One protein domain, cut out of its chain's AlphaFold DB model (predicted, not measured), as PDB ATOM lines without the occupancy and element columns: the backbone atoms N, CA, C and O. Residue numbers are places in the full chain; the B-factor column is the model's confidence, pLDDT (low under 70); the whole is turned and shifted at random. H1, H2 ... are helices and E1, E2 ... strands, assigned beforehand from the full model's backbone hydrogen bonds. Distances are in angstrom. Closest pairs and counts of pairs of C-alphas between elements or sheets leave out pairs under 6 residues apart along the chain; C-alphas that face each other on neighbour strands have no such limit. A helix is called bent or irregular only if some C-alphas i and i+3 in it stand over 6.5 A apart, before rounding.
ATOM      1  N   ARG A 561     -28.574  32.953 -42.067       63.53
ATOM      2  CA  ARG A 561     -29.917  33.540 -42.116       63.53
ATOM      3  C   ARG A 561     -30.076  34.353 -43.396       63.53
ATOM      4  O   ARG A 561     -29.456  35.405 -43.567       63.53
ATOM      5  N   SER A 562     -30.949  33.872 -44.283       56.06
ATOM      6  CA  SER A 562     -31.276  34.532 -45.556       56.06
ATOM      7  C   SER A 562     -31.931  35.905 -45.365       56.06
ATOM      8  O   SER A 562     -31.732  36.805 -46.186       56.06
ATOM      9  N   ALA A 563     -32.667  36.075 -44.265       56.75
ATOM     10  CA  ALA A 563     -33.238  37.339 -43.840       56.75
ATOM     11  C   ALA A 563     -32.287  38.098 -42.904       56.75
ATOM     12  O   ALA A 563     -31.744  37.573 -41.929       56.75
ATOM     13  N   CYS A 564     -32.123  39.370 -43.227       65.25
ATOM     14  CA  CYS A 564     -31.614  40.400 -42.344       65.25
ATOM     15  C   CYS A 564     -32.660  40.688 -41.245       65.25
ATOM     16  O   CYS A 564     -33.852  40.638 -41.528       65.25
ATOM     17  N   GLY A 565     -32.252  40.984 -40.004       61.25
ATOM     18  CA  GLY A 565     -33.187  41.577 -39.026       61.25
ATOM     19  C   GLY A 565     -33.631  42.979 -39.474       61.25
ATOM     20  O   GLY A 565     -32.959  43.556 -40.327       61.25
ATOM     21  N   GLU A 566     -34.694  43.546 -38.883       55.50
ATOM     22  CA  GLU A 566     -35.267  44.866 -39.257       55.50
ATOM     23  C   GLU A 566     -34.207  45.977 -39.381       55.50
ATOM     24  O   GLU A 566     -34.268  46.848 -40.244       55.50
ATOM     25  N   GLU A 567     -33.160  45.915 -38.562       55.12
ATOM     26  CA  GLU A 567     -32.081  46.900 -38.578       55.12
ATOM     27  C   GLU A 567     -31.185  46.797 -39.834       55.12
ATOM     28  O   GLU A 567     -30.589  47.789 -40.249       55.12
ATOM     29  N   CYS A 568     -31.108  45.626 -40.476       60.06
ATOM     30  CA  CYS A 568     -30.337  45.335 -41.693       60.06
ATOM     31  C   CYS A 568     -31.102  45.600 -43.005       60.06
ATOM     32  O   CYS A 568     -30.501  45.522 -44.082       60.06
ATOM     33  N   ASP A 569     -32.377  45.993 -42.947       55.66
ATOM     34  CA  ASP A 569     -33.149  46.385 -44.135       55.66
ATOM     35  C   ASP A 569     -32.710  47.734 -44.726       55.66
ATOM     36  O   ASP A 569     -32.943  48.004 -45.905       55.66
ATOM     37  N   TYR A 570     -31.978  48.544 -43.951       55.34
ATOM     38  CA  TYR A 570     -31.416  49.829 -44.381       55.34
ATOM     39  C   TYR A 570     -30.128  49.715 -45.216       55.34
ATOM     40  O   TYR A 570     -29.549  50.738 -45.596       55.34
ATOM     41  N   PHE A 571     -29.636  48.502 -45.490       57.56
ATOM     42  CA  PHE A 571     -28.479  48.309 -46.363       57.56
ATOM     43  C   PHE A 571     -28.844  48.444 -47.849       57.56
ATOM     44  O   PHE A 571     -29.900  47.955 -48.263       57.56
ATOM     45  N   PRO A 572     -27.954  49.025 -48.681       57.16
ATOM     46  CA  PRO A 572     -28.121  49.013 -50.129       57.16
ATOM     47  C   PRO A 572     -28.313  47.585 -50.647       57.16
ATOM     48  O   PRO A 572     -27.623  46.665 -50.206       57.16
ATOM     49  N   GLU A 573     -29.199  47.411 -51.628       58.03
ATOM     50  CA  GLU A 573     -29.538  46.105 -52.218       58.03
ATOM     51  C   GLU A 573     -28.298  45.340 -52.718       58.03
ATOM     52  O   GLU A 573     -28.244  44.115 -52.677       58.03
ATOM     53  N   TYR A 574     -27.252  46.078 -53.102       56.19
ATOM     54  CA  TYR A 574     -25.950  45.541 -53.482       56.19
ATOM     55  C   TYR A 574     -25.271  44.702 -52.383       56.19
ATOM     56  O   TYR A 574     -24.663  43.676 -52.677       56.19
ATOM     57  N   TYR A 575     -25.378  45.122 -51.119       57.41
ATOM     58  CA  TYR A 575     -24.764  44.428 -49.981       57.41
ATOM     59  C   TYR A 575     -25.595  43.229 -49.512       57.41
ATOM     60  O   TYR A 575     -25.130  42.384 -48.753       57.41
ATOM     61  N   LYS A 576     -26.819  43.092 -50.027       60.22
ATOM     62  CA  LYS A 576     -27.640  41.901 -49.843       60.22
ATOM     63  C   LYS A 576     -27.213  40.810 -50.831       60.22
ATOM     64  O   LYS A 576     -28.056  40.080 -51.315       60.22
ATOM     65  N   ARG A 577     -25.948  40.631 -51.199       71.50
ATOM     66  CA  ARG A 577     -25.566  39.404 -51.923       71.50
ATOM     67  C   ARG A 577     -25.128  38.358 -50.909       71.50
ATOM     68  O   ARG A 577     -24.269  38.640 -50.079       71.50
ATOM     69  N   SER A 578     -25.750  37.178 -50.940       74.44
ATOM     70  CA  SER A 578     -25.422  36.113 -49.988       74.44
ATOM     71  C   SER A 578     -23.947  35.733 -50.090       74.44
ATOM     72  O   SER A 578     -23.302  35.635 -49.057       74.44
ATOM     73  N   ASP A 579     -23.392  35.620 -51.297       84.75
ATOM     74  CA  ASP A 579     -21.974  35.315 -51.526       84.75
ATOM     75  C   ASP A 579     -21.023  36.321 -50.846       84.75
ATOM     76  O   ASP A 579     -20.138  35.914 -50.097       84.75
ATOM     77  N   ILE A 580     -21.244  37.631 -51.006       88.62
ATOM     78  CA  ILE A 580     -20.452  38.679 -50.338       88.62
ATOM     79  C   ILE A 580     -20.604  38.596 -48.815       88.62
ATOM     80  O   ILE A 580     -19.611  38.712 -48.096       88.62
ATOM     81  N   GLY A 581     -21.823  38.362 -48.320       87.94
ATOM     82  CA  GLY A 581     -22.080  38.162 -46.894       87.94
ATOM     83  C   GLY A 581     -21.302  36.982 -46.308       87.94
ATOM     84  O   GLY A 581     -20.700  37.122 -45.247       87.94
ATOM     85  N   HIS A 582     -21.247  35.850 -47.018       90.75
ATOM     86  CA  HIS A 582     -20.440  34.693 -46.615       90.75
ATOM     87  C   HIS A 582     -18.960  35.068 -46.539       90.75
ATOM     88  O   HIS A 582     -18.333  34.883 -45.497       90.75
ATOM     89  N   VAL A 583     -18.409  35.677 -47.596       94.75
ATOM     90  CA  VAL A 583     -16.998  36.098 -47.598       94.75
ATOM     91  C   VAL A 583     -16.708  37.047 -46.433       94.75
ATOM     92  O   VAL A 583     -15.702  36.876 -45.749       94.75
ATOM     93  N   TRP A 584     -17.590  38.008 -46.147       93.44
ATOM     94  CA  TRP A 584     -17.387  38.929 -45.029       93.44
ATOM     95  C   TRP A 584     -17.452  38.244 -43.658       93.44
ATOM     96  O   TRP A 584     -16.647  38.565 -42.783       93.44
ATOM     97  N   ALA A 585     -18.348  37.273 -43.459       92.25
ATOM     98  CA  ALA A 585     -18.390  36.478 -42.231       92.25
ATOM     99  C   ALA A 585     -17.085  35.689 -42.026       92.25
ATOM    100  O   ALA A 585     -16.491  35.735 -40.946       92.25
ATOM    101  N   ALA A 586     -16.586  35.030 -43.075       95.94
ATOM    102  CA  ALA A 586     -15.328  34.289 -43.019       95.94
ATOM    103  C   ALA A 586     -14.125  35.210 -42.748       95.94
ATOM    104  O   ALA A 586     -13.312  34.911 -41.877       95.94
ATOM    105  N   VAL A 587     -14.040  36.359 -43.429       97.00
ATOM    106  CA  VAL A 587     -12.944  37.329 -43.253       97.00
ATOM    107  C   VAL A 587     -12.925  37.906 -41.838       97.00
ATOM    108  O   VAL A 587     -11.863  37.976 -41.224       97.00
ATOM    109  N   GLN A 588     -14.082  38.290 -41.289       94.06
ATOM    110  CA  GLN A 588     -14.158  38.758 -39.901       94.06
ATOM    111  C   GLN A 588     -13.732  37.659 -38.925       94.06
ATOM    112  O   GLN A 588     -13.008  37.940 -37.973       94.06
ATOM    113  N   THR A 589     -14.145  36.413 -39.169       95.44
ATOM    114  CA  THR A 589     -13.773  35.279 -38.314       95.44
ATOM    115  C   THR A 589     -12.263  35.080 -38.313       95.44
ATOM    116  O   THR A 589     -11.658  35.012 -37.245       95.44
ATOM    117  N   GLU A 590     -11.640  35.063 -39.489       97.62
ATOM    118  CA  GLU A 590     -10.190  34.956 -39.653       97.62
ATOM    119  C   GLU A 590      -9.452  36.093 -38.910       97.62
ATOM    120  O   GLU A 590      -8.580  35.845 -38.074       97.62
ATOM    121  N   LEU A 591      -9.875  37.350 -39.104       96.06
ATOM    122  CA  LEU A 591      -9.308  38.523 -38.420       96.06
ATOM    123  C   LEU A 591      -9.445  38.482 -36.892       96.06
ATOM    124  O   LEU A 591      -8.591  39.035 -36.193       96.06
ATOM    125  N   LEU A 592     -10.487  37.840 -36.369       94.31
ATOM    126  CA  LEU A 592     -10.785  37.774 -34.937       94.31
ATOM    127  C   LEU A 592     -10.302  36.488 -34.261       94.31
ATOM    128  O   LEU A 592     -10.448  36.363 -33.046       94.31
ATOM    129  N   THR A 593      -9.736  35.535 -35.003       95.38
ATOM    130  CA  THR A 593      -9.325  34.239 -34.438       95.38
ATOM    131  C   THR A 593      -7.893  33.844 -34.774       95.38
ATOM    132  O   THR A 593      -7.315  33.068 -34.015       95.38
ATOM    133  N   TYR A 594      -7.279  34.402 -35.822       97.25
ATOM    134  CA  TYR A 594      -5.965  33.954 -36.277       97.25
ATOM    135  C   TYR A 594      -4.884  35.042 -36.287       97.25
ATOM    136  O   TYR A 594      -5.063  36.144 -36.807       97.25
ATOM    137  N   ARG A 595      -3.703  34.718 -35.757       95.62
ATOM    138  CA  ARG A 595      -2.450  35.466 -35.925       95.62
ATOM    139  C   ARG A 595      -1.307  34.512 -36.239       95.62
ATOM    140  O   ARG A 595      -1.276  33.370 -35.793       95.62
ATOM    141  N   ARG A 596      -0.311  35.029 -36.952       94.94
ATOM    142  CA  ARG A 596       0.958  34.336 -37.178       94.94
ATOM    143  C   ARG A 596       1.769  34.306 -35.874       94.94
ATOM    144  O   ARG A 596       2.194  35.363 -35.381       94.94
ATOM    145  N   ILE A 597       1.965  33.114 -35.307       95.25
ATOM    146  CA  ILE A 597       2.634  32.936 -34.008       95.25
ATOM    147  C   ILE A 597       4.140  32.803 -34.199       95.25
ATOM    148  O   ILE A 597       4.886  33.514 -33.531       95.25
ATOM    149  N   ASN A 598       4.562  31.992 -35.167       94.62
ATOM    150  CA  ASN A 598       5.954  31.763 -35.541       94.62
ATOM    151  C   ASN A 598       6.235  32.228 -36.972       94.62
ATOM    152  O   ASN A 598       5.345  32.282 -37.816       94.62
ATOM    153  N   GLU A 599       7.502  32.500 -37.290       91.44
ATOM    154  CA  GLU A 599       7.899  32.892 -38.650       91.44
ATOM    155  C   GLU A 599       7.714  31.765 -39.680       91.44
ATOM    156  O   GLU A 599       7.644  32.026 -40.872       91.44
ATOM    157  N   ALA A 600       7.592  30.508 -39.261       93.31
ATOM    158  CA  ALA A 600       7.249  29.422 -40.179       93.31
ATOM    159  C   ALA A 600       5.736  29.320 -40.446       93.31
ATOM    160  O   ALA A 600       5.337  28.702 -41.432       93.31
ATOM    161  N   ASP A 601       4.901  29.917 -39.590       95.25
ATOM    162  CA  ASP A 601       3.450  29.809 -39.710       95.25
ATOM    163  C   ASP A 601       2.956  30.617 -40.919       95.25
ATOM    164  O   ASP A 601       3.521  31.680 -41.229       95.25
ATOM    165  N   PRO A 602       1.898  30.143 -41.604       95.38
ATOM    166  CA  PRO A 602       1.308  30.871 -42.711       95.38
ATOM    167  C   PRO A 602       0.703  32.200 -42.243       95.38
ATOM    168  O   PRO A 602       0.453  32.440 -41.063       95.38
ATOM    169  N   TRP A 603       0.478  33.105 -43.190       95.06
ATOM    170  CA  TRP A 603      -0.143  34.387 -42.875       95.06
ATOM    171  C   TRP A 603      -1.649  34.299 -42.684       95.06
ATOM    172  O   TRP A 603      -2.172  35.149 -41.974       95.06
ATOM    173  N   ILE A 604      -2.296  33.316 -43.311       96.75
ATOM    174  CA  ILE A 604      -3.729  33.009 -43.256       96.75
ATOM    175  C   ILE A 604      -3.866  31.604 -42.662       96.75
ATOM    176  O   ILE A 604      -3.039  30.732 -42.949       96.75
ATOM    177  N   SER A 605      -4.873  31.391 -41.820       97.38
ATOM    178  CA  SER A 605      -5.138  30.104 -41.195       97.38
ATOM    179  C   SER A 605      -5.464  29.025 -42.228       97.38
ATOM    180  O   SER A 605      -5.938  29.295 -43.329       97.38
ATOM    181  N   SER A 606      -5.295  27.762 -41.843       96.88
ATOM    182  CA  SER A 606      -5.763  26.633 -42.654       96.88
ATOM    183  C   SER A 606      -7.292  26.547 -42.757       96.88
ATOM    184  O   SER A 606      -7.792  25.650 -43.430       96.88
ATOM    185  N   TYR A 607      -8.037  27.414 -42.061       97.19
ATOM    186  CA  TYR A 607      -9.496  27.418 -42.081       97.19
ATOM    187  C   TYR A 607     -10.079  28.328 -43.165       97.19
ATOM    188  O   TYR A 607     -11.229  28.133 -43.559       97.19
ATOM    189  N   PHE A 608      -9.294  29.291 -43.658       97.62
ATOM    190  CA  PHE A 608      -9.709  30.250 -44.676       97.62
ATOM    191  C   PHE A 608      -9.004  29.975 -46.010       97.62
ATOM    192  O   PHE A 608      -7.777  30.007 -46.097       97.62
ATOM    193  N   ASP A 609      -9.781  29.759 -47.075       96.81
ATOM    194  CA  ASP A 609      -9.255  29.410 -48.399       96.81
ATOM    195  C   ASP A 609      -9.630  30.452 -49.470       96.81
ATOM    196  O   ASP A 609     -10.784  30.573 -49.889       96.81
ATOM    197  N   LEU A 610      -8.628  31.196 -49.956       96.56
ATOM    198  CA  LEU A 610      -8.794  32.176 -51.037       96.56
ATOM    199  C   LEU A 610      -9.151  31.532 -52.389       96.56
ATOM    200  O   LEU A 610      -9.820  32.174 -53.199       96.56
ATOM    201  N   ASP A 611      -8.714  30.301 -52.669       96.94
ATOM    202  CA  ASP A 611      -9.104  29.590 -53.892       96.94
ATOM    203  C   ASP A 611     -10.594  29.252 -53.867       96.94
ATOM    204  O   ASP A 611     -11.290  29.509 -54.853       96.94
ATOM    205  N   ALA A 612     -11.096  28.766 -52.729       96.50
ATOM    206  CA  ALA A 612     -12.519  28.499 -52.538       96.50
ATOM    207  C   ALA A 612     -13.362  29.775 -52.692       96.50
ATOM    208  O   ALA A 612     -14.363  29.775 -53.412       96.50
ATOM    209  N   VAL A 613     -12.920  30.893 -52.097       96.81
ATOM    210  CA  VAL A 613     -13.576  32.204 -52.266       96.81
ATOM    211  C   VAL A 613     -13.633  32.603 -53.739       96.81
ATOM    212  O   VAL A 613     -14.687  32.989 -54.244       96.81
ATOM    213  N   LEU A 614     -12.511  32.507 -54.456       96.50
ATOM    214  CA  LEU A 614     -12.455  32.877 -55.867       96.50
ATOM    215  C   LEU A 614     -13.336  31.972 -56.737       96.50
ATOM    216  O   LEU A 614     -13.981  32.467 -57.664       96.50
ATOM    217  N   ALA A 615     -13.349  30.668 -56.467       94.88
ATOM    218  CA  ALA A 615     -14.169  29.702 -57.185       94.88
ATOM    219  C   ALA A 615     -15.664  29.986 -56.985       94.88
ATOM    220  O   ALA A 615     -16.384  30.114 -57.980       94.88
ATOM    221  N   GLY A 616     -16.110  30.183 -55.741       92.38
ATOM    222  CA  GLY A 616     -17.506  30.503 -55.435       92.38
ATOM    223  C   GLY A 616     -17.950  31.835 -56.041       92.38
ATOM    224  O   GLY A 616     -18.971  31.895 -56.720       92.38
ATOM    225  N   LEU A 617     -17.133  32.893 -55.950       92.38
ATOM    226  CA  LEU A 617     -17.453  34.194 -56.566       92.38
ATOM    227  C   LEU A 617     -17.472  34.172 -58.107       92.38
ATOM    228  O   LEU A 617     -18.085  35.044 -58.730       92.38
ATOM    229  N   LYS A 618     -16.771  33.227 -58.746       90.62
ATOM    230  CA  LYS A 618     -16.763  33.061 -60.212       90.62
ATOM    231  C   LYS A 618     -17.951  32.258 -60.720       90.62
ATOM    232  O   LYS A 618     -18.491  32.586 -61.773       90.62
ATOM    233  N   THR A 619     -18.289  31.183 -60.021       87.75
ATOM    234  CA  THR A 619     -19.305  30.210 -60.443       87.75
ATOM    235  C   THR A 619     -20.697  30.558 -59.918       87.75
ATOM    236  O   THR A 619     -21.689  30.163 -60.523       87.75
ATOM    237  N   GLY A 620     -20.772  31.327 -58.826       84.12
ATOM    238  CA  GLY A 620     -21.993  31.526 -58.048       84.12
ATOM    239  C   GLY A 620     -22.365  30.308 -57.195       84.12
ATOM    240  O   GLY A 620     -23.466  30.281 -56.648       84.12
ATOM    241  N   GLU A 621     -21.489  29.302 -57.115       86.38
ATOM    242  CA  GLU A 621     -21.658  28.136 -56.247       86.38
ATOM    243  C   GLU A 621     -21.360  28.490 -54.785       86.38
ATOM    244  O   GLU A 621     -20.751  29.519 -54.470       86.38
ATOM    245  N   GLU A 622     -21.816  27.626 -53.881       87.38
ATOM    246  CA  GLU A 622     -21.574  27.763 -52.450       87.38
ATOM    247  C   GLU A 622     -20.070  27.723 -52.141       87.38
ATOM    248  O   GLU A 622     -19.324  26.889 -52.659       87.38
ATOM    249  N   ILE A 623     -19.614  28.651 -51.298       92.00
ATOM    250  CA  ILE A 623     -18.214  28.718 -50.884       92.00
ATOM    251  C   ILE A 623     -17.999  27.669 -49.792       92.00
ATOM    252  O   ILE A 623     -18.366  27.896 -48.644       92.00
ATOM    253  N   SER A 624     -17.378  26.546 -50.145       92.69
ATOM    254  CA  SER A 624     -16.994  25.498 -49.192       92.69
ATOM    255  C   SER A 624     -15.561  25.723 -48.709       92.69
ATOM    256  O   SER A 624     -14.626  25.819 -49.504       92.69
ATOM    257  N   MET A 625     -15.403  25.870 -47.397       95.19
ATOM    258  CA  MET A 625     -14.113  25.961 -46.711       95.19
ATOM    259  C   MET A 625     -14.292  25.527 -45.250       95.19
ATOM    260  O   MET A 625     -15.410  25.626 -44.731       95.19
ATOM    261  N   PRO A 626     -13.219  25.152 -44.527       96.25
ATOM    262  CA  PRO A 626     -13.339  24.602 -43.177       96.25
ATOM    263  C   PRO A 626     -14.129  25.469 -42.188       96.25
ATOM    264  O   PRO A 626     -14.840  24.915 -41.352       96.25
ATOM    265  N   LEU A 627     -14.050  26.805 -42.290       95.12
ATOM    266  CA  LEU A 627     -14.851  27.716 -41.460       95.12
ATOM    267  C   LEU A 627     -16.364  27.448 -41.559       95.12
ATOM    268  O   LEU A 627     -17.061  27.498 -40.543       95.12
ATOM    269  N   PHE A 628     -16.866  27.151 -42.761       92.88
ATOM    270  CA  PHE A 628     -18.277  26.842 -43.000       92.88
ATOM    271  C   PHE A 628     -18.566  25.356 -42.816       92.88
ATOM    272  O   PHE A 628     -19.466  25.004 -42.054       92.88
ATOM    273  N   ASP A 629     -17.761  24.492 -43.438       94.00
ATOM    274  CA  ASP A 629     -17.995  23.046 -43.473       94.00
ATOM    275  C   ASP A 629     -18.011  22.439 -42.057       94.00
ATOM    276  O   ASP A 629     -18.806  21.548 -41.760       94.00
ATOM    277  N   ASN A 630     -17.174  22.965 -41.153       94.62
ATOM    278  CA  ASN A 630     -17.094  22.522 -39.757       94.62
ATOM    279  C   ASN A 630     -17.944  23.371 -38.795       94.62
ATOM    280  O   ASN A 630     -17.760  23.273 -37.577       94.62
ATOM    281  N   ARG A 631     -18.838  24.224 -39.319       91.50
ATOM    282  CA  ARG A 631     -19.738  25.103 -38.549       91.50
ATOM    283  C   ARG A 631     -18.997  25.912 -37.473       91.50
ATOM    284  O   ARG A 631     -19.421  25.981 -36.324       91.50
ATOM    285  N   MET A 632     -17.862  26.508 -37.843       94.25
ATOM    286  CA  MET A 632     -16.992  27.237 -36.906       94.25
ATOM    287  C   MET A 632     -17.514  28.647 -36.594       94.25
ATOM    288  O   MET A 632     -17.119  29.253 -35.598       94.25
ATOM    289  N   ILE A 633     -18.394  29.176 -37.445       91.81
ATOM    290  CA  ILE A 633     -18.968  30.518 -37.331       91.81
ATOM    291  C   ILE A 633     -20.385  30.417 -36.759       91.81
ATOM    292  O   ILE A 633     -21.199  29.635 -37.259       91.81
ATOM    293  N   LYS A 634     -20.686  31.249 -35.756       90.00
ATOM    294  CA  LYS A 634     -22.038  31.451 -35.214       90.00
ATOM    295  C   LYS A 634     -23.022  31.888 -36.293       90.00
ATOM    296  O   LYS A 634     -22.602  32.465 -37.296       90.00
ATOM    297  N   PRO A 635     -24.339  31.732 -36.070       87.50
ATOM    298  CA  PRO A 635     -25.316  32.155 -37.052       87.50
ATOM    299  C   PRO A 635     -25.175  33.627 -37.471       87.50
ATOM    300  O   PRO A 635     -25.166  34.530 -36.625       87.50
ATOM    301  N   TYR A 636     -25.098  33.870 -38.780       85.31
ATOM    302  CA  TYR A 636     -24.881  35.195 -39.366       85.31
ATOM    303  C   TYR A 636     -25.909  35.545 -40.443       85.31
ATOM    304  O   TYR A 636     -26.585  34.697 -41.022       85.31
ATOM    305  N   CYS A 637     -26.047  36.845 -40.672       81.06
ATOM    306  CA  CYS A 637     -27.013  37.452 -41.579       81.06
ATOM    307  C   CYS A 637     -26.484  37.522 -43.023       81.06
ATOM    308  O   CYS A 637     -25.283  37.416 -43.258       81.06
ATOM    309  N   ARG A 638     -27.356  37.805 -44.003       80.62
ATOM    310  CA  ARG A 638     -26.985  38.082 -45.413       80.62
ATOM    311  C   ARG A 638     -25.913  39.168 -45.591       80.62
ATOM    312  O   ARG A 638     -25.226  39.195 -46.600       80.62
ATOM    313  N   CYS A 639     -25.761  40.028 -44.592       79.06
ATOM    314  CA  CYS A 639     -24.735  41.055 -44.453       79.06
ATOM    315  C   CYS A 639     -23.358  40.541 -43.977       79.06
ATOM    316  O   CYS A 639     -22.417  41.329 -43.862       79.06
ATOM    317  N   GLY A 640     -23.248  39.261 -43.613       83.06
ATOM    318  CA  GLY A 640     -22.050  38.648 -43.040       83.06
ATOM    319  C   GLY A 640     -21.797  38.953 -41.562       83.06
ATOM    320  O   GLY A 640     -20.708  38.679 -41.074       83.06
ATOM    321  N   ARG A 641     -22.749  39.551 -40.832       79.50
ATOM    322  CA  ARG A 641     -22.585  39.860 -39.398       79.50
ATOM    323  C   ARG A 641     -23.280  38.808 -38.520       79.50
ATOM    324  O   ARG A 641     -24.412  38.435 -38.843       79.50
ATOM    325  N   PRO A 642     -22.640  38.339 -37.433       73.06
ATOM    326  CA  PRO A 642     -23.258  37.417 -36.486       73.06
ATOM    327  C   PRO A 642     -24.237  38.143 -35.547       73.06
ATOM    328  O   PRO A 642     -23.933  39.218 -35.027       73.06
ATOM    329  N   GLY A 643     -25.400  37.535 -35.289       62.19
ATOM    330  CA  GLY A 643     -26.406  38.052 -34.346       62.19
ATOM    331  C   GLY A 643     -27.194  39.295 -34.804       62.19
ATOM    332  O   GLY A 643     -26.956  39.867 -35.862       62.19
ATOM    333  N   GLY A 644     -28.187  39.695 -34.000       50.22
ATOM    334  CA  GLY A 644     -29.128  40.788 -34.299       50.22
ATOM    335  C   GLY A 644     -28.732  42.177 -33.781       50.22
ATOM    336  O   GLY A 644     -29.596  43.037 -33.730       50.22
ATOM    337  N   SER A 645     -27.480  42.405 -33.356       51.28
ATOM    338  CA  SER A 645     -27.023  43.725 -32.882       51.28
ATOM    339  C   SER A 645     -25.780  44.189 -33.638       51.28
ATOM    340  O   SER A 645     -24.810  43.441 -33.740       51.28
ATOM    341  N   TRP A 646     -25.766  45.450 -34.069       51.31
ATOM    342  CA  TRP A 646     -24.704  46.101 -34.859       51.31
ATOM    343  C   TRP A 646     -23.419  46.423 -34.104       51.31
ATOM    344  O   TRP A 646     -22.515  47.058 -34.653       51.31
ATOM    345  N   LYS A 647     -23.344  46.034 -32.833       57.28
ATOM    346  CA  LYS A 647     -22.183  46.331 -32.003       57.28
ATOM    347  C   LYS A 647     -20.966  45.577 -32.547       57.28
ATOM    348  O   LYS A 647     -21.147  44.494 -33.100       57.28
ATOM    349  N   HIS A 648     -19.770  46.168 -32.444       65.50
ATOM    350  CA  HIS A 648     -18.528  45.597 -32.987       65.50
ATOM    351  C   HIS A 648     -18.464  44.080 -32.826       65.50
ATOM    352  O   HIS A 648     -18.799  43.537 -31.769       65.50
ATOM    353  N   VAL A 649     -18.043  43.405 -33.892       75.19
ATOM    354  CA  VAL A 649     -17.970  41.951 -33.888       75.19
ATOM    355  C   VAL A 649     -16.787  41.539 -33.024       75.19
ATOM    356  O   VAL A 649     -15.634  41.787 -33.360       75.19
ATOM    357  N   LEU A 650     -17.101  40.942 -31.878       83.56
ATOM    358  CA  LEU A 650     -16.118  40.364 -30.970       83.56
ATOM    359  C   LEU A 650     -15.870  38.908 -31.342       83.56
ATOM    360  O   LEU A 650     -16.757  38.237 -31.880       83.56
ATOM    361  N   ARG A 651     -14.691  38.399 -30.986       84.75
ATOM    362  CA  ARG A 651     -14.323  36.990 -31.166       84.75
ATOM    363  C   ARG A 651     -15.391  36.056 -30.588       84.75
ATOM    364  O   ARG A 651     -15.854  35.141 -31.260       84.75
ATOM    365  N   GLU A 652     -15.852  36.348 -29.376       82.88
ATOM    366  CA  GLU A 652     -16.843  35.566 -28.627       82.88
ATOM    367  C   GLU A 652     -18.230  35.591 -29.290       82.88
ATOM    368  O   GLU A 652     -19.079  34.738 -29.022       82.88
ATOM    369  N   ARG A 653     -18.479  36.574 -30.165       83.38
ATOM    370  CA  ARG A 653     -19.744  36.746 -30.887       83.38
ATOM    371  C   ARG A 653     -19.730  36.137 -32.281       83.38
ATOM    372  O   ARG A 653     -20.810  35.892 -32.805       83.38
ATOM    373  N   ILE A 654     -18.557  35.883 -32.861       88.12
ATOM    374  CA  ILE A 654     -18.442  35.312 -34.208       88.12
ATOM    375  C   ILE A 654     -18.117  33.819 -34.210       88.12
ATOM    376  O   ILE A 654     -18.640  33.095 -35.049       88.12
ATOM    377  N   ALA A 655     -17.297  33.343 -33.273       90.69
ATOM    378  CA  ALA A 655     -16.896  31.942 -33.216       90.69
ATOM    379  C   ALA A 655     -17.949  31.093 -32.482       90.69
ATOM    380  O   ALA A 655     -18.419  31.480 -31.408       90.69
ATOM    381  N   GLU A 656     -18.313  29.939 -33.049       91.38
ATOM    382  CA  GLU A 656     -19.247  28.977 -32.434       91.38
ATOM    383  C   GLU A 656     -18.638  28.328 -31.186       91.38
ATOM    384  O   GLU A 656     -19.279  28.208 -30.146       91.38
ATOM    385  N   TYR A 657     -17.353  27.996 -31.267       91.31
ATOM    386  CA  TYR A 657     -16.527  27.491 -30.178       91.31
ATOM    387  C   TYR A 657     -15.129  28.108 -30.261       91.31
ATOM    388  O   TYR A 657     -14.771  28.751 -31.245       91.31
ATOM    389  N   TYR A 658     -14.317  27.939 -29.220       90.38
ATOM    390  CA  TYR A 658     -12.963  28.486 -29.208       90.38
ATOM    391  C   TYR A 658     -12.020  27.668 -30.111       90.38
ATOM    392  O   TYR A 658     -11.801  26.482 -29.869       90.38
ATOM    393  N   PHE A 659     -11.436  28.312 -31.124       93.69
ATOM    394  CA  PHE A 659     -10.395  27.738 -31.999       93.69
ATOM    395  C   PHE A 659      -9.301  28.748 -32.389       93.69
ATOM    396  O   PHE A 659      -8.462  28.459 -33.245       93.69
ATOM    397  N   GLY A 660      -9.329  29.947 -31.803       91.94
ATOM    398  CA  GLY A 660      -8.370  31.000 -32.118       91.94
ATOM    399  C   GLY A 660      -7.007  30.787 -31.458       91.94
ATOM    400  O   GLY A 660      -6.872  30.003 -30.525       91.94
ATOM    401  N   ASN A 661      -5.993  31.520 -31.920       94.56
ATOM    402  CA  ASN A 661      -4.627  31.483 -31.379       94.56
ATOM    403  C   ASN A 661      -4.145  32.855 -30.862       94.56
ATOM    404  O   ASN A 661      -2.950  33.144 -30.843       94.56
ATOM    405  N   LEU A 662      -5.082  33.709 -30.447       91.19
ATOM    406  CA  LEU A 662      -4.811  35.089 -30.033       91.19
ATOM    407  C   LEU A 662      -4.269  35.234 -28.605       91.19
ATOM    408  O   LEU A 662      -3.792  36.311 -28.250       91.19
ATOM    409  N   ASP A 663      -4.325  34.187 -27.788       88.25
ATOM    410  CA  ASP A 663      -4.026  34.276 -26.355       88.25
ATOM    411  C   ASP A 663      -2.516  34.113 -26.076       88.25
ATOM    412  O   ASP A 663      -2.079  33.267 -25.299       88.25
ATOM    413  N   VAL A 664      -1.698  34.933 -26.749       91.19
ATOM    414  CA  VAL A 664      -0.250  35.054 -26.511       91.19
ATOM    415  C   VAL A 664       0.010  36.329 -25.714       91.19
ATOM    416  O   VAL A 664       0.207  37.399 -26.288       91.19
ATOM    417  N   TRP A 665       0.003  36.209 -24.386       87.25
ATOM    418  CA  TRP A 665       0.033  37.330 -23.433       87.25
ATOM    419  C   TRP A 665       1.177  38.337 -23.644       87.25
ATOM    420  O   TRP A 665       0.969  39.529 -23.468       87.25
ATOM    421  N   ASP A 666       2.347  37.898 -24.119       89.19
ATOM    422  CA  ASP A 666       3.488  38.796 -24.381       89.19
ATOM    423  C   ASP A 666       3.320  39.677 -25.640       89.19
ATOM    424  O   ASP A 666       4.104  40.600 -25.880       89.19
ATOM    425  N   ARG A 667       2.335  39.372 -26.496       92.62
ATOM    426  CA  ARG A 667       2.057  40.075 -27.766       92.62
ATOM    427  C   ARG A 667       0.632  40.621 -27.863       92.62
ATOM    428  O   ARG A 667       0.386  41.457 -28.736       92.62
ATOM    429  N   ALA A 668      -0.269  40.149 -27.006       93.50
ATOM    430  CA  ALA A 668      -1.663  40.551 -26.948       93.50
ATOM    431  C   ALA A 668      -1.868  41.686 -25.933       93.50
ATOM    432  O   ALA A 668      -1.462  41.572 -24.780       93.50
ATOM    433  N   SER A 669      -2.552  42.751 -26.345       92.62
ATOM    434  CA  SER A 669      -3.073  43.784 -25.445       92.62
ATOM    435  C   SER A 669      -4.586  43.635 -25.330       92.62
ATOM    436  O   SER A 669      -5.271  43.576 -26.348       92.62
ATOM    437  N   PHE A 670      -5.126  43.601 -24.118       90.94
ATOM    438  CA  PHE A 670      -6.571  43.564 -23.893       90.94
ATOM    439  C   PHE A 670      -7.047  44.986 -23.634       90.94
ATOM    440  O   PHE A 670      -6.552  45.646 -22.723       90.94
ATOM    441  N   ILE A 671      -7.946  45.475 -24.482       90.38
ATOM    442  CA  ILE A 671      -8.394  46.868 -24.464       90.38
ATOM    443  C   ILE A 671      -9.911  46.942 -24.374       90.38
ATOM    444  O   ILE A 671     -10.611  46.049 -24.856       90.38
ATOM    445  N   GLY A 672     -10.416  48.022 -23.780       86.88
ATOM    446  CA  GLY A 672     -11.849  48.265 -23.679       86.88
ATOM    447  C   GLY A 672     -12.532  48.331 -25.047       86.88
ATOM    448  O   GLY A 672     -11.907  48.576 -26.092       86.88
ATOM    449  N   LEU A 673     -13.846  48.106 -25.038       84.56
ATOM    450  CA  LEU A 673     -14.683  48.389 -26.195       84.56
ATOM    451  C   LEU A 673     -14.628  49.887 -26.531       84.56
ATOM    452  O   LEU A 673     -14.603  50.706 -25.612       84.56
ATOM    453  N   PRO A 674     -14.683  50.258 -27.820       79.44
ATOM    454  CA  PRO A 674     -14.717  51.664 -28.213       79.44
ATOM    455  C   PRO A 674     -15.878  52.440 -27.554       79.44
ATOM    456  O   PRO A 674     -16.950  51.881 -27.306       79.44
ATOM    457  N   CYS A 675     -15.677  53.726 -27.247       67.31
ATOM    458  CA  CYS A 675     -16.564  54.534 -26.400       67.31
ATOM    459  C   CYS A 675     -18.039  54.527 -26.837       67.31
ATOM    460  O   CYS A 675     -18.929  54.556 -25.993       67.31
ATOM    461  N   ARG A 676     -18.322  54.418 -28.139       62.88
ATOM    462  CA  ARG A 676     -19.693  54.364 -28.691       62.88
ATOM    463  C   ARG A 676     -20.551  53.164 -28.250       62.88
ATOM    464  O   ARG A 676     -21.699  53.054 -28.684       62.88
ATOM    465  N   PHE A 677     -19.997  52.225 -27.480       47.91
ATOM    466  CA  PHE A 677     -20.723  51.062 -26.953       47.91
ATOM    467  C   PHE A 677     -21.247  51.232 -25.526       47.91
ATOM    468  O   PHE A 677     -21.983  50.339 -25.086       47.91
ATOM    469  N   TRP A 678     -20.908  52.345 -24.868       39.03
ATOM    470  CA  TRP A 678     -21.325  52.701 -23.513       39.03
ATOM    471  C   TRP A 678     -22.539  53.627 -23.497       39.03
ATOM    472  O   TRP A 678     -22.584  54.574 -24.316       39.03
TER     473      TRP A 678
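This is residues 561 to 678 of the 678 residues of an uncharacterized protein of Rhinocladiella mackenziei CBS 650.93 (UniProt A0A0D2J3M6). Little regular structure: loops gather round helix H2 in the middle, H3 folds back antiparallel to it, short H5 packs on its last part, and H1 and strand E1 lie far out. The 118 printed residues, mostly helix by class, hold H1 to H5, then E1, with 44 residues in named elements. The whole is compact, radius of gyration of the C-alphas 15.3 A, and flat, spanning 44 by 40 by 21 A.

H1, residues 566 to 570, only just irregular with C-alphas 567 and 570 6.53 A apart, is apart from the other named elements. H2, residues 578 to 593, only just touches H3, residues 610 to 619, with 3 pairs of C-alphas within 8 A, through its residues 579 to 583 alone; the closest C-alphas, of Asp 579 and Leu 617, are 6.9 A apart. They form a helical hairpin, opposite ways at a shallow tilt of 8 degrees. H4, residues 626 to 629, is close to H2 but not clearly touching, closest C-alphas Ala 586 and Leu 627, 6.8 A. H5, residues 651 to 654, touches H2 at residues 588 to 593 alone, closest C-alphas Leu 592 and Arg 651, 5.2 A. E1, residues 668 to 672, pairs with no named strand and is apart from the helices. Every O i to N i+4 pair is within hydrogen-bond range in H2 and H3; H1 has 0 of 1, with 1 of 2 O i to N i+3 pairs; H4 and H5 are too short.

H2 runs 22.5 A from C-alpha 578 at (-25.422, 36.113, -49.988), H3 14.2 A; E1 runs 13.2 A to C-alpha 672 at (-11.849, 48.265, -23.679).

The printed part has no cut; links H2 to H3, H4 to H5 and H5 to E1 are long. Residues 561 to 576, 643 to 648 and 675 to 678 have pLDDT under 70.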